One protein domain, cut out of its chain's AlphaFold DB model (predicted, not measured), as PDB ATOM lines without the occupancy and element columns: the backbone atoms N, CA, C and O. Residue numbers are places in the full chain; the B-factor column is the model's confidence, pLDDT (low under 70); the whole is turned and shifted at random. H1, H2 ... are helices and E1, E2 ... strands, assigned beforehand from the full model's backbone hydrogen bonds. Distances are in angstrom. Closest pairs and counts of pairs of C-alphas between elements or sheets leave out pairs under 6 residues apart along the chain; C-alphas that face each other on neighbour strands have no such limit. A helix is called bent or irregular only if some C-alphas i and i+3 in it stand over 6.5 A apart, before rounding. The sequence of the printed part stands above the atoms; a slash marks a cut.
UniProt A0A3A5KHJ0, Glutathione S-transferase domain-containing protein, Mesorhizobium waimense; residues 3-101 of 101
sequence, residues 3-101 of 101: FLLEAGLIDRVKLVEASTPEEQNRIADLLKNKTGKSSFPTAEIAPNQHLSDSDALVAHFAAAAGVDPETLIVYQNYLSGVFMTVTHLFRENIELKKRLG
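What this domain is: This is residues 3 to 101 of the 101 residues of the protein "Glutathione S-transferase domain-containing protein" of Mesorhizobium waimense (UniProt A0A3A5KHJ0). A small hairpin of two strands, E1 and E2, sits between helix H3 and the last residues of H2, 31 to 35, while the long bent helix H4 sends residues 80 to 101 out as a free arm. Short H1 sits between H3 and the first arm of H4. The printed part has 99 residues, with four named helices and two named strands in the order H1 H2 E1 E2 H3 H4, mostly helix, the two strands antiparallel. It is loose, with a radius of gyration of the C-alphas of 16.1 A and spans of 49 by 34 by 22 A.

Where its parts are: E1 is residues 42 to 46, from C-alpha 42 at (109.713, 127.837, 130.719), and E2 is residues 49 to 52. H3 is residues 54 to 65, 16.4 A long, and H2 is residues 21 to 35, 20.5 A long. H1 is residues 3 to 6, from C-alpha 3 at (113.551, 135.457, 142.110). H4, residues 73 to 100, was assigned as one helix by its hydrogen bonds but is bent, with C-alphas 80 and 83 6.7 A apart. Its arms are H4a, residues 73 to 80, and H4b, residues 83 to 100, 25.9 A long, ending at (135.773, 138.317, 112.234).

How they stand to each other: In the hairpin E1 and E2, N 43 and O 51 are within hydrogen-bond range at 2.9 A. The closest C-alphas of E2 and H3, Leu 51 and Leu 57, are 6.6 A apart; those of E2 and H2, Thr 35 and His 50, 6.9 A. H1 only just touches H3, at its residues 58 to 61 alone, with 3 pairs of C-alphas within 8 A, the closest Phe 3 and Val 58 at 6.8 A. H1 only just touches H4a, also with 3 pairs, the closest Phe 3 and Tyr 75 at 5.7 A. H4a and H4b stand at a shallow tilt of 22 degrees. H2 and H3 are apart. In H2, H3, H4a and H4b every O i to N i+4 pair is within hydrogen-bond range; H1 is too short for one.

The domain as a whole: The C-alphas farthest apart, Gly 66 and Gly 101, are 49.3 A apart. The printed part has no cut. The link from H1 to H2, 14 residues, is long. Mean pLDDT of the printed part is 93.7, with residue 101 alone under 70.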
ATOM      1  N   PHE A   3     114.820 135.028 141.514       96.00
ATOM      2  CA  PHE A   3     113.551 135.457 142.110       96.00
ATOM      3  C   PHE A   3     112.917 134.375 143.003       96.00
ATOM      4  O   PHE A   3     112.622 134.629 144.163       96.00
ATOM      5  N   LEU A   4     112.761 133.147 142.486       95.81
ATOM      6  CA  LEU A   4     112.135 132.048 143.233       95.81
ATOM      7  C   LEU A   4     112.916 131.679 144.496       95.81
ATOM      8  O   LEU A   4     112.315 131.249 145.476       95.81
ATOM      9  N   LEU A   5     114.240 131.836 144.470       95.06
ATOM     10  CA  LEU A   5     115.092 131.572 145.621       95.06
ATOM     11  C   LEU A   5     114.863 132.612 146.723       95.06
ATOM     12  O   LEU A   5     114.552 132.239 147.849       95.06
ATOM     13  N   GLU A   6     114.984 133.903 146.404       97.12
ATOM     14  CA  GLU A   6     114.855 134.970 147.405       97.12
ATOM     15  C   GLU A   6     113.419 135.123 147.921       97.12
ATOM     16  O   GLU A   6     113.215 135.339 149.112       97.12
ATOM     17  N   ALA A   7     112.417 134.922 147.060       96.38
ATOM     18  CA  ALA A   7     111.009 134.938 147.449       96.38
ATOM     19  C   ALA A   7     110.595 133.729 148.318       96.38
ATOM     20  O   ALA A   7     109.434 133.634 148.716       96.38
ATOM     21  N   GLY A   8     111.497 132.772 148.579       95.31
ATOM     22  CA  GLY A   8     111.188 131.558 149.343       95.31
ATOM     23  C   GLY A   8     110.218 130.613 148.621       95.31
ATOM     24  O   GLY A   8     109.456 129.887 149.257       95.31
ATOM     25  N   LEU A   9     110.209 130.640 147.286       95.56
ATOM     26  CA  LEU A   9     109.300 129.864 146.433       95.56
ATOM     27  C   LEU A   9     109.979 128.673 145.752       95.56
ATOM     28  O   LEU A   9     109.307 127.913 145.055       95.56
ATOM     29  N   ILE A  10     111.290 128.494 145.936       93.75
ATOM     30  CA  ILE A  10     112.062 127.465 145.234       93.75
ATOM     31  C   ILE A  10     111.550 126.045 145.515       93.75
ATOM     32  O   ILE A  10     111.478 125.237 144.598       93.75
ATOM     33  N   ASP A  11     111.074 125.784 146.736       93.19
ATOM     34  CA  ASP A  11     110.519 124.483 147.139       93.19
ATOM     35  C   ASP A  11     109.122 124.211 146.557       93.19
ATOM     36  O   ASP A  11     108.601 123.100 146.654       93.19
ATOM     37  N   ARG A  12     108.487 125.221 145.948       92.25
ATOM     38  CA  ARG A  12     107.166 125.095 145.310       92.25
ATOM     39  C   ARG A  12     107.254 124.742 143.831       92.25
ATOM     40  O   ARG A  12     106.221 124.541 143.195       92.25
ATOM     41  N   VAL A  13     108.462 124.679 143.276       93.00
ATOM     42  CA  VAL A  13     108.693 124.335 141.876       93.00
ATOM     43  C   VAL A  13     109.604 123.125 141.769       93.00
ATOM     44  O   VAL A  13     110.497 122.905 142.582       93.00
ATOM     45  N   LYS A  14     109.415 122.343 140.709       94.12
ATOM     46  CA  LYS A  14     110.387 121.330 140.315       94.12
ATOM     47  C   LYS A  14     111.343 121.943 139.301       94.12
ATOM     48  O   LYS A  14     110.943 122.224 138.173       94.12
ATOM     49  N   LEU A  15     112.599 122.126 139.692       92.25
ATOM     50  CA  LEU A  15     113.645 122.521 138.754       92.25
ATOM     51  C   LEU A  15     113.996 121.339 137.848       92.25
ATOM     52  O   LEU A  15     114.178 120.210 138.306       92.25
ATOM     53  N   VAL A  16     114.067 121.614 136.551       91.75
ATOM     54  CA  VAL A  16     114.532 120.672 135.536       91.75
ATOM     55  C   VAL A  16     115.667 121.356 134.795       91.75
ATOM     56  O   VAL A  16     115.462 122.383 134.149       91.75
ATOM     57  N   GLU A  17     116.862 120.795 134.916       90.81
ATOM     58  CA  GLU A  17     118.090 121.328 134.335       90.81
ATOM     59  C   GLU A  17     118.746 120.250 133.470       90.81
ATOM     60  O   GLU A  17     118.623 119.055 133.747       90.81
ATOM     61  N   ALA A  18     119.427 120.668 132.407       91.06
ATOM     62  CA  ALA A  18     120.275 119.785 131.618       91.06
ATOM     63  C   ALA A  18     121.714 119.886 132.120       91.06
ATOM     64  O   ALA A  18     122.249 120.990 132.220       91.06
ATOM     65  N   SER A  19     122.352 118.745 132.379       92.94
ATOM     66  CA  SER A  19     123.786 118.673 132.697       92.94
ATOM     67  C   SER A  19     124.627 118.288 131.476       92.94
ATOM     68  O   SER A  19     125.842 118.472 131.468       92.94
ATOM     69  N   THR A  20     123.983 117.767 130.427       95.31
ATOM     70  CA  THR A  20     124.621 117.355 129.171       95.31
ATOM     71  C   THR A  20     123.934 117.979 127.949       95.31
ATOM     72  O   THR A  20     122.737 118.283 128.001       95.31
ATOM     73  N   PRO A  21     124.634 118.120 126.806       94.38
ATOM     74  CA  PRO A  21     124.013 118.570 125.556       94.38
ATOM     75  C   PRO A  21     122.844 117.681 125.100       94.38
ATOM     76  O   PRO A  21     121.861 118.167 124.547       94.38
ATOM     77  N   GLU A  22     122.918 116.374 125.356       95.44
ATOM     78  CA  GLU A  22     121.868 115.409 125.009       95.44
ATOM     79  C   GLU A  22     120.598 115.620 125.843       95.44
ATOM     80  O   GLU A  22     119.484 115.575 125.321       95.44
ATOM     81  N   GLU A  23     120.740 115.886 127.143       94.44
ATOM     82  CA  GLU A  23     119.620 116.295 127.997       94.44
ATOM     83  C   GLU A  23     119.044 117.639 127.566       94.44
ATOM     84  O   GLU A  23     117.824 117.776 127.488       94.44
ATOM     85  N   GLN A  24     119.904 118.600 127.223       93.69
ATOM     86  CA  GLN A  24     119.469 119.911 126.753       93.69
ATOM     87  C   GLN A  24     118.623 119.790 125.483       93.69
ATOM     88  O   GLN A  24     117.546 120.383 125.419       93.69
ATOM     89  N   ASN A  25     119.058 118.980 124.515       94.94
ATOM     90  CA  ASN A  25     118.304 118.724 123.288       94.94
ATOM     91  C   ASN A  25     116.966 118.033 123.580       94.94
ATOM     92  O   ASN A  25     115.935 118.463 123.070       94.94
ATOM     93  N   ARG A  26     116.944 117.028 124.468       95.38
ATOM     94  CA  ARG A  26     115.693 116.358 124.867       95.38
ATOM     95  C   ARG A  26     114.693 117.316 125.516       95.38
ATOM     96  O   ARG A  26     113.504 117.261 125.202       95.38
ATOM     97  N   ILE A  27     115.153 118.197 126.406       94.31
ATOM     98  CA  ILE A  27     114.289 119.201 127.043       94.31
ATOM     99  C   ILE A  27     113.821 120.235 126.011       94.31
ATOM    100  O   ILE A  27     112.643 120.585 125.991       94.31
ATOM    101  N   ALA A  28     114.710 120.695 125.128       94.31
ATOM    102  CA  ALA A  28     114.370 121.619 124.049       94.31
ATOM    103  C   ALA A  28     113.284 121.048 123.122       94.31
ATOM    104  O   ALA A  28     112.309 121.739 122.820       94.31
ATOM    105  N   ASP A  29     113.400 119.777 122.729       96.06
ATOM    106  CA  ASP A  29     112.405 119.085 121.906       96.06
ATOM    107  C   ASP A  29     111.068 118.936 122.634       96.06
ATOM    108  O   ASP A  29     110.011 119.196 122.053       96.06
ATOM    109  N   LEU A  30     111.089 118.588 123.925       93.19
ATOM    110  CA  LEU A  30     109.881 118.546 124.751       93.19
ATOM    111  C   LEU A  30     109.177 119.911 124.770       93.19
ATOM    112  O   LEU A  30     107.974 119.983 124.511       93.19
ATOM    113  N   LEU A  31     109.915 120.991 125.036       94.25
ATOM    114  CA  LEU A  31     109.365 122.347 125.072       94.25
ATOM    115  C   LEU A  31     108.839 122.787 123.707       94.25
ATOM    116  O   LEU A  31     107.752 123.365 123.627       94.25
ATOM    117  N   LYS A  32     109.557 122.465 122.629       95.31
ATOM    118  CA  LYS A  32     109.115 122.731 121.259       95.31
ATOM    119  C   LYS A  32     107.806 122.008 120.947       95.31
ATOM    120  O   LYS A  32     106.898 122.630 120.405       95.31
ATOM    121  N   ASN A  33     107.672 120.746 121.347       94.25
ATOM    122  CA  ASN A  33     106.447 119.968 121.148       94.25
ATOM    123  C   ASN A  33     105.269 120.500 121.977       94.25
ATOM    124  O   ASN A  33     104.128 120.442 121.526       94.25
ATOM    125  N   LYS A  34     105.528 121.019 123.182       92.44
ATOM    126  CA  LYS A  34     104.487 121.526 124.091       92.44
ATOM    127  C   LYS A  34     104.065 122.969 123.811       92.44
ATOM    128  O   LYS A  34     102.914 123.312 124.054       92.44
ATOM    129  N   THR A  35     104.976 123.811 123.326       91.25
ATOM    130  CA  THR A  35     104.771 125.272 123.240       91.25
ATOM    131  C   THR A  35     104.992 125.851 121.840       91.25
ATOM    132  O   THR A  35     104.831 127.051 121.630       91.25
ATOM    133  N   GLY A  36     105.398 125.023 120.874       92.56
ATOM    134  CA  GLY A  36     105.776 125.440 119.521       92.56
ATOM    135  C   GLY A  36     107.190 126.022 119.410       92.56
ATOM    136  O   GLY A  36     107.696 126.184 118.299       92.56
ATOM    137  N   LYS A  37     107.863 126.309 120.533       92.00
ATOM    138  CA  LYS A  37     109.220 126.871 120.570       92.00
ATOM    139  C   LYS A  37     110.052 126.277 121.705       92.00
ATOM    140  O   LYS A  37     109.539 125.936 122.759       92.00
ATOM    141  N   SER A  38     111.363 126.184 121.508       91.69
ATOM    142  CA  SER A  38     112.285 125.876 122.602       91.69
ATOM    143  C   SER A  38     112.764 127.188 123.212       91.69
ATOM    144  O   SER A  38     113.637 127.845 122.647       91.69
ATOM    145  N   SER A  39     112.170 127.590 124.334       90.88
ATOM    146  CA  SER A  39     112.523 128.819 125.049       90.88
ATOM    147  C   SER A  39     112.832 128.508 126.505       90.88
ATOM    148  O   SER A  39     112.115 127.741 127.145       90.88
ATOM    149  N   PHE A  40     113.865 129.145 127.042       91.06
ATOM    150  CA  PHE A  40     114.259 129.008 128.439       91.06
ATOM    151  C   PHE A  40     114.340 130.394 129.091       91.06
ATOM    152  O   PHE A  40     114.842 131.317 128.449       91.06
ATOM    153  N   PRO A  41     113.888 130.546 130.348       93.69
ATOM    154  CA  PRO A  41     113.138 129.559 131.131       93.69
ATOM    155  C   PRO A  41     111.704 129.343 130.599       93.69
ATOM    156  O   PRO A  41     111.129 130.215 129.944       93.69
ATOM    157  N   THR A  42     111.139 128.169 130.896       95.31
ATOM    158  CA  THR A  42     109.713 127.837 130.719       95.31
ATOM    159  C   THR A  42     109.244 127.025 131.924       95.31
ATOM    160  O   THR A  42     109.967 126.133 132.364       95.31
ATOM    161  N   ALA A  43     108.047 127.307 132.436       95.06
ATOM    162  CA  ALA A  43     107.402 126.518 133.483       95.06
ATOM    163  C   ALA A  43     106.020 126.035 133.036       95.06
ATOM    164  O   ALA A  43     105.308 126.738 132.319       95.06
ATOM    165  N   GLU A  44     105.627 124.848 133.490       95.50
ATOM    166  CA  GLU A  44     104.233 124.405 133.462       95.50
ATOM    167  C   GLU A  44     103.532 124.976 134.705       95.50
ATOM    168  O   GLU A  44     103.802 124.547 135.824       95.50
ATOM    169  N   ILE A  45     102.692 125.998 134.517       94.75
ATOM    170  CA  ILE A  45     102.040 126.751 135.608       94.75
ATOM    171  C   ILE A  45     100.675 126.167 136.006       94.75
ATOM    172  O   ILE A  45     100.157 126.440 137.085       94.75
ATOM    173  N   ALA A  46     100.096 125.353 135.126       92.81
ATOM    174  CA  ALA A  46      98.916 124.527 135.352       92.81
ATOM    175  C   ALA A  46      98.975 123.340 134.372       92.81
ATOM    176  O   ALA A  46      99.749 123.406 133.415       92.81
ATOM    177  N   PRO A  47      98.179 122.270 134.550       93.44
ATOM    178  CA  PRO A  47      98.237 121.104 133.669       93.44
ATOM    179  C   PRO A  47      98.125 121.473 132.182       93.44
ATOM    180  O   PRO A  47      97.109 122.007 131.735       93.44
ATOM    181  N   ASN A  48      99.174 121.169 131.414       91.62
ATOM    182  CA  ASN A  48      99.368 121.520 130.001       91.62
ATOM    183  C   ASN A  48      99.450 123.024 129.673       91.62
ATOM    184  O   ASN A  48      99.593 123.379 128.500       91.62
ATOM    185  N   GLN A  49      99.434 123.912 130.665       94.81
ATOM    186  CA  GLN A  49      99.610 125.348 130.480       94.81
ATOM    187  C   GLN A  49     101.058 125.737 130.764       94.81
ATOM    188  O   GLN A  49     101.529 125.677 131.899       94.81
ATOM    189  N   HIS A  50     101.753 126.175 129.720       95.50
ATOM    190  CA  HIS A  50     103.158 126.545 129.795       95.50
ATOM    191  C   HIS A  50     103.318 128.056 129.677       95.50
ATOM    192  O   HIS A  50     102.698 128.687 128.819       95.50
ATOM    193  N   LEU A  51     104.183 128.617 130.514       95.62
ATOM    194  CA  LEU A  51     104.595 130.009 130.460       95.62
ATOM    195  C   LEU A  51     106.104 130.061 130.231       95.62
ATOM    196  O   LEU A  51     106.882 129.511 131.007       95.62
ATOM    197  N   SER A  52     106.502 130.693 129.135       93.94
ATOM    198  CA  SER A  52     107.894 131.047 128.855       93.94
ATOM    199  C   SER A  52     108.097 132.527 129.141       93.94
ATOM    200  O   SER A  52     107.108 133.255 129.181       93.94
ATOM    201  N   ASP A  53     109.362 132.945 129.196       91.12
ATOM    202  CA  ASP A  53     109.816 134.305 129.520       91.12
ATOM    203  C   ASP A  53     110.012 134.528 131.025       91.12
ATOM    204  O   ASP A  53     109.154 134.208 131.849       91.12
ATOM    205  N   SER A  54     111.193 135.034 131.385       92.31
ATOM    206  CA  SER A  54     111.582 135.232 132.781       92.31
ATOM    207  C   SER A  54     110.691 136.255 133.482       92.31
ATOM    208  O   SER A  54     110.291 135.999 134.615       92.31
ATOM    209  N   ASP A  55     110.346 137.361 132.821       94.12
ATOM    210  CA  ASP A  55     109.551 138.438 133.421       94.12
ATOM    211  C   ASP A  55     108.104 137.980 133.611       94.12
ATOM    212  O   ASP A  55     107.505 138.197 134.667       94.12
ATOM    213  N   ALA A  56     107.563 137.253 132.628       95.62
ATOM    214  CA  ALA A  56     106.230 136.666 132.731       95.62
ATOM    215  C   ALA A  56     106.135 135.643 133.877       95.62
ATOM    216  O   ALA A  56     105.157 135.632 134.629       95.62
ATOM    217  N   LEU A  57     107.159 134.798 134.043       96.25
ATOM    218  CA  LEU A  57     107.229 133.839 135.146       96.25
ATOM    219  C   LEU A  57     107.340 134.540 136.504       96.25
ATOM    220  O   LEU A  57     106.631 134.161 137.436       96.25
ATOM    221  N   VAL A  58     108.177 135.573 136.617       96.56
ATOM    222  CA  VAL A  58     108.296 136.377 137.843       96.56
ATOM    223  C   VAL A  58     106.953 137.008 138.195       96.56
ATOM    224  O   VAL A  58     106.493 136.833 139.320       96.56
ATOM    225  N   ALA A  59     106.275 137.646 137.237       97.06
ATOM    226  CA  ALA A  59     104.956 138.237 137.456       97.06
ATOM    227  C   ALA A  59     103.922 137.198 137.927       97.06
ATOM    228  O   ALA A  59     103.164 137.457 138.863       97.06
ATOM    229  N   HIS A  60     103.916 136.005 137.323       96.50
ATOM    230  CA  HIS A  60     103.017 134.918 137.710       96.50
ATOM    231  C   HIS A  60     103.240 134.465 139.161       96.50
ATOM    232  O   HIS A  60     102.298 134.421 139.954       96.50
ATOM    233  N   PHE A  61     104.483 134.147 139.527       96.56
ATOM    234  CA  PHE A  61     104.799 133.647 140.865       96.56
ATOM    235  C   PHE A  61     104.709 134.736 141.945       96.56
ATOM    236  O   PHE A  61     104.278 134.441 143.058       96.56
ATOM    237  N   ALA A  62     105.043 135.985 141.616       96.81
ATOM    238  CA  ALA A  62     104.865 137.142 142.492       96.81
ATOM    239  C   ALA A  62     103.389 137.345 142.855       96.81
ATOM    240  O   ALA A  62     103.043 137.396 144.037       96.81
ATOM    241  N   ALA A  63     102.509 137.357 141.846       96.75
ATOM    242  CA  ALA A  63     101.070 137.488 142.048       96.75
ATOM    243  C   ALA A  63     100.497 136.328 142.878       96.75
ATOM    244  O   ALA A  63      99.706 136.555 143.791       96.75
ATOM    245  N   ALA A  64     100.925 135.092 142.604       93.44
ATOM    246  CA  ALA A  64     100.464 133.913 143.336       93.44
ATOM    247  C   ALA A  64     100.919 133.890 144.810       93.44
ATOM    248  O   ALA A  64     100.231 133.317 145.656       93.44
ATOM    249  N   ALA A  65     102.073 134.485 145.121       94.94
ATOM    250  CA  ALA A  65     102.652 134.494 146.462       94.94
ATOM    251  C   ALA A  65     102.380 135.782 147.258       94.94
ATOM    252  O   ALA A  65     102.668 135.811 148.454       94.94
ATOM    253  N   GLY A  66     101.850 136.833 146.624       96.44
ATOM    254  CA  GLY A  66     101.698 138.152 147.247       96.44
ATOM    255  C   GLY A  66     103.040 138.826 147.554       96.44
ATOM    256  O   GLY A  66     103.147 139.555 148.537       96.44
ATOM    257  N   VAL A  67     104.066 138.548 146.745       96.88
ATOM    258  CA  VAL A  67     105.422 139.097 146.900       96.88
ATOM    259  C   VAL A  67     105.624 140.215 145.887       96.88
ATOM    260  O   VAL A  67     105.342 140.022 144.708       96.88
ATOM    261  N   ASP A  68     106.143 141.359 146.329       96.94
ATOM    262  CA  ASP A  68     106.558 142.449 145.444       96.94
ATOM    263  C   ASP A  68     108.028 142.252 145.016       96.94
ATOM    264  O   ASP A  68     108.917 142.354 145.870       96.94
ATOM    265  N   PRO A  69     108.321 141.977 143.727       95.62
ATOM    266  CA  PRO A  69     109.689 141.769 143.249       95.62
ATOM    267  C   PRO A  69     110.621 142.964 143.474       95.62
ATOM    268  O   PRO A  69     111.832 142.771 143.578       95.62
ATOM    269  N   GLU A  70     110.093 144.185 143.573       95.94
ATOM    270  CA  GLU A  70     110.893 145.396 143.815       95.94
ATOM    271  C   GLU A  70     111.456 145.450 145.241       95.94
ATOM    272  O   GLU A  70     112.451 146.123 145.504       95.94
ATOM    273  N   THR A  71     110.872 144.682 146.162       96.69
ATOM    274  CA  THR A  71     111.343 144.583 147.552       96.69
ATOM    275  C   THR A  71     112.461 143.553 147.746       96.69
ATOM    276  O   THR A  71     113.080 143.503 148.811       96.69
ATOM    277  N   LEU A  72     112.747 142.742 146.723       97.06
ATOM    278  CA  LEU A  72     113.718 141.649 146.764       97.06
ATOM    279  C   LEU A  72     115.121 142.157 146.391       97.06
ATOM    280  O   LEU A  72     115.489 142.242 145.219       97.06
ATOM    281  N   ILE A  73     115.908 142.540 147.399       96.25
ATOM    282  CA  ILE A  73     117.198 143.229 147.226       96.25
ATOM    283  C   ILE A  73     118.197 142.395 146.409       96.25
ATOM    284  O   ILE A  73     118.904 142.944 145.560       96.25
ATOM    285  N   VAL A  74     118.289 141.083 146.638       95.81
ATOM    286  CA  VAL A  74     119.243 140.224 145.913       95.81
ATOM    287  C   VAL A  74     118.848 140.108 144.440       95.81
ATOM    288  O   VAL A  74     119.705 140.200 143.559       95.81
ATOM    289  N   TYR A  75     117.558 139.968 144.162       96.12
ATOM    290  CA  TYR A  75     116.986 139.900 142.829       96.12
ATOM    291  C   TYR A  75     117.209 141.208 142.066       96.12
ATOM    292  O   TYR A  75     117.723 141.177 140.946       96.12
ATOM    293  N   GLN A  76     116.937 142.353 142.695       96.38
ATOM    294  CA  GLN A  76     117.156 143.670 142.091       96.38
ATOM    295  C   GLN A  76     118.642 143.943 141.814       96.38
ATOM    296  O   GLN A  76     119.007 144.427 140.737       96.38
ATOM    297  N   ASN A  77     119.533 143.553 142.732       95.06
ATOM    298  CA  ASN A  77     120.979 143.647 142.518       95.06
ATOM    299  C   ASN A  77     121.460 142.732 141.381       95.06
ATOM    300  O   ASN A  77     122.336 143.110 140.600       95.06
ATOM    301  N   TYR A  78     120.888 141.534 141.252       94.44
ATOM    302  CA  TYR A  78     121.197 140.637 140.140       94.44
ATOM    303  C   TYR A  78     120.777 141.235 138.791       94.44
ATOM    304  O   TYR A  78     121.582 141.227 137.854       94.44
ATOM    305  N   LEU A  79     119.549 141.764 138.701       92.81
ATOM    306  CA  LEU A  79     119.013 142.369 137.481       92.81
ATOM    307  C   LEU A  79     119.830 143.585 137.048       92.81
ATOM    308  O   LEU A  79     120.272 143.649 135.903       92.81
ATOM    309  N   SER A  80     120.061 144.525 137.964       92.44
ATOM    310  CA  SER A  80     120.770 145.777 137.669       92.44
ATOM    311  C   SER A  80     122.281 145.597 137.474       92.44
ATOM    312  O   SER A  80     122.905 146.399 136.781       92.44
ATOM    313  N   GLY A  81     122.874 144.544 138.045       93.31
ATOM    314  CA  GLY A  81     124.312 144.280 137.985       93.31
ATOM    315  C   GLY A  81     124.701 143.188 136.987       93.31
ATOM    316  O   GLY A  81     124.970 143.437 135.806       93.31
ATOM    317  N   VAL A  82     124.811 141.957 137.495       91.12
ATOM    318  CA  VAL A  82     125.409 140.820 136.771       91.12
ATOM    319  C   VAL A  82     124.636 140.497 135.495       91.12
ATOM    320  O   VAL A  82     125.254 140.303 134.449       91.12
ATOM    321  N   PHE A  83     123.303 140.481 135.548       91.25
ATOM    322  CA  PHE A  83     122.477 140.139 134.390       91.25
ATOM    323  C   PHE A  83     122.670 141.118 133.224       91.25
ATOM    324  O   PHE A  83     122.885 140.697 132.082       91.25
ATOM    325  N   MET A  84     122.662 142.421 133.514       90.88
ATOM    326  CA  MET A  84     122.921 143.469 132.524       90.88
ATOM    327  C   MET A  84     124.319 143.345 131.918       90.88
ATOM    328  O   MET A  84     124.472 143.401 130.696       90.88
ATOM    329  N   THR A  85     125.328 143.102 132.756       93.44
ATOM    330  CA  THR A  85     126.723 142.960 132.315       93.44
ATOM    331  C   THR A  85     126.904 141.756 131.390       93.44
ATOM    332  O   THR A  85     127.464 141.882 130.302       93.44
ATOM    333  N   VAL A  86     126.377 140.589 131.773       92.25
ATOM    334  CA  VAL A  86     126.462 139.365 130.960       92.25
ATOM    335  C   VAL A  86     125.717 139.533 129.637       92.25
ATOM    336  O   VAL A  86     126.236 139.152 128.587       92.25
ATOM    337  N   THR A  87     124.530 140.145 129.656       91.00
ATOM    338  CA  THR A  87     123.751 140.399 128.436       91.00
ATOM    339  C   THR A  87     124.487 141.339 127.480       91.00
ATOM    340  O   THR A  87     124.478 141.116 126.267       91.00
ATOM    341  N   HIS A  88     125.148 142.371 128.010       93.75
ATOM    342  CA  HIS A  88     125.979 143.277 127.220       93.75
ATOM    343  C   HIS A  88     127.144 142.533 126.553       93.75
ATOM    344  O   HIS A  88     127.253 142.554 125.326       93.75
ATOM    345  N   LEU A  89     127.936 141.794 127.338       94.81
ATOM    346  CA  LEU A  89     129.078 141.018 126.840       94.81
ATOM    347  C   LEU A  89     128.661 139.970 125.803       94.81
ATOM    348  O   LEU A  89     129.352 139.758 124.808       94.81
ATOM    349  N   PHE A  90     127.514 139.320 125.998       91.88
ATOM    350  CA  PHE A  90     126.980 138.358 125.037       91.88
ATOM    351  C   PHE A  90     126.654 139.013 123.687       91.88
ATOM    352  O   PHE A  90     127.027 138.481 122.638       91.88
ATOM    353  N   ARG A  91     125.993 140.180 123.699       92.75
ATOM    354  CA  ARG A  91     125.679 140.940 122.476       92.75
ATOM    355  C   ARG A  91     126.947 141.395 121.759       92.75
ATOM    356  O   ARG A  91     127.054 141.193 120.551       92.75
ATOM    357  N   GLU A  92     127.906 141.940 122.503       95.06
ATOM    358  CA  GLU A  92     129.205 142.350 121.966       95.06
ATOM    359  C   GLU A  92     129.944 141.160 121.332       95.06
ATOM    360  O   GLU A  92     130.426 141.251 120.205       95.06
ATOM    361  N   ASN A  93     129.960 139.999 121.997       95.31
ATOM    362  CA  ASN A  93     130.604 138.793 121.475       95.31
ATOM    363  C   ASN A  93     129.984 138.317 120.150       95.31
ATOM    364  O   ASN A  93     130.712 137.919 119.238       95.31
ATOM    365  N   ILE A  94     128.653 138.371 120.028       94.38
ATOM    366  CA  ILE A  94     127.952 138.069 118.771       94.38
ATOM    367  C   ILE A  94     128.378 139.044 117.673       94.38
ATOM    368  O   ILE A  94     128.627 138.618 116.544       94.38
ATOM    369  N   GLU A  95     128.451 140.340 117.977       94.12
ATOM    370  CA  GLU A  95     128.839 141.358 117.001       94.12
ATOM    371  C   GLU A  95     130.290 141.182 116.537       94.12
ATOM    372  O   GLU A  95     130.557 141.183 115.335       94.12
ATOM    373  N   LEU A  96     131.218 140.950 117.466       94.88
ATOM    374  CA  LEU A  96     132.626 140.710 117.150       94.88
ATOM    375  C   LEU A  96     132.809 139.470 116.271       94.88
ATOM    376  O   LEU A  96     133.520 139.529 115.270       94.88
ATOM    377  N   LYS A  97     132.118 138.366 116.583       93.44
ATOM    378  CA  LYS A  97     132.153 137.149 115.756       93.44
ATOM    379  C   LYS A  97     131.632 137.380 114.339       93.44
ATOM    380  O   LYS A  97     132.174 136.794 113.412       93.44
ATOM    381  N   LYS A  98     130.630 138.248 114.155       93.44
ATOM    382  CA  LYS A  98     130.139 138.633 112.819       93.44
ATOM    383  C   LYS A  98     131.138 139.472 112.022       93.44
ATOM    384  O   LYS A  98     131.054 139.479 110.805       93.44
ATOM    385  N   ARG A  99     132.026 140.215 112.691       87.94
ATOM    386  CA  ARG A  99     133.058 141.051 112.049       87.94
ATOM    387  C   ARG A  99     134.334 140.277 111.701       87.94
ATOM    388  O   ARG A  99     135.110 140.746 110.879       87.94
ATOM    389  N   LEU A 100     134.578 139.156 112.383       83.38
ATOM    390  CA  LEU A 100     135.773 138.317 112.234       83.38
ATOM    391  C   LEU A 100     135.551 137.072 111.355       83.38
ATOM    392  O   LEU A 100     136.522 136.374 111.067       83.38
ATOM    393  N   GLY A 101     134.303 136.778 110.983       60.91
ATOM    394  CA  GLY A 101     133.938 135.779 109.971       60.91
ATOM    395  C   GLY A 101     133.643 136.434 108.632       60.91
ATOM    396  O   GLY A 101     133.794 135.727 107.615       60.91
TER     397      GLY A 101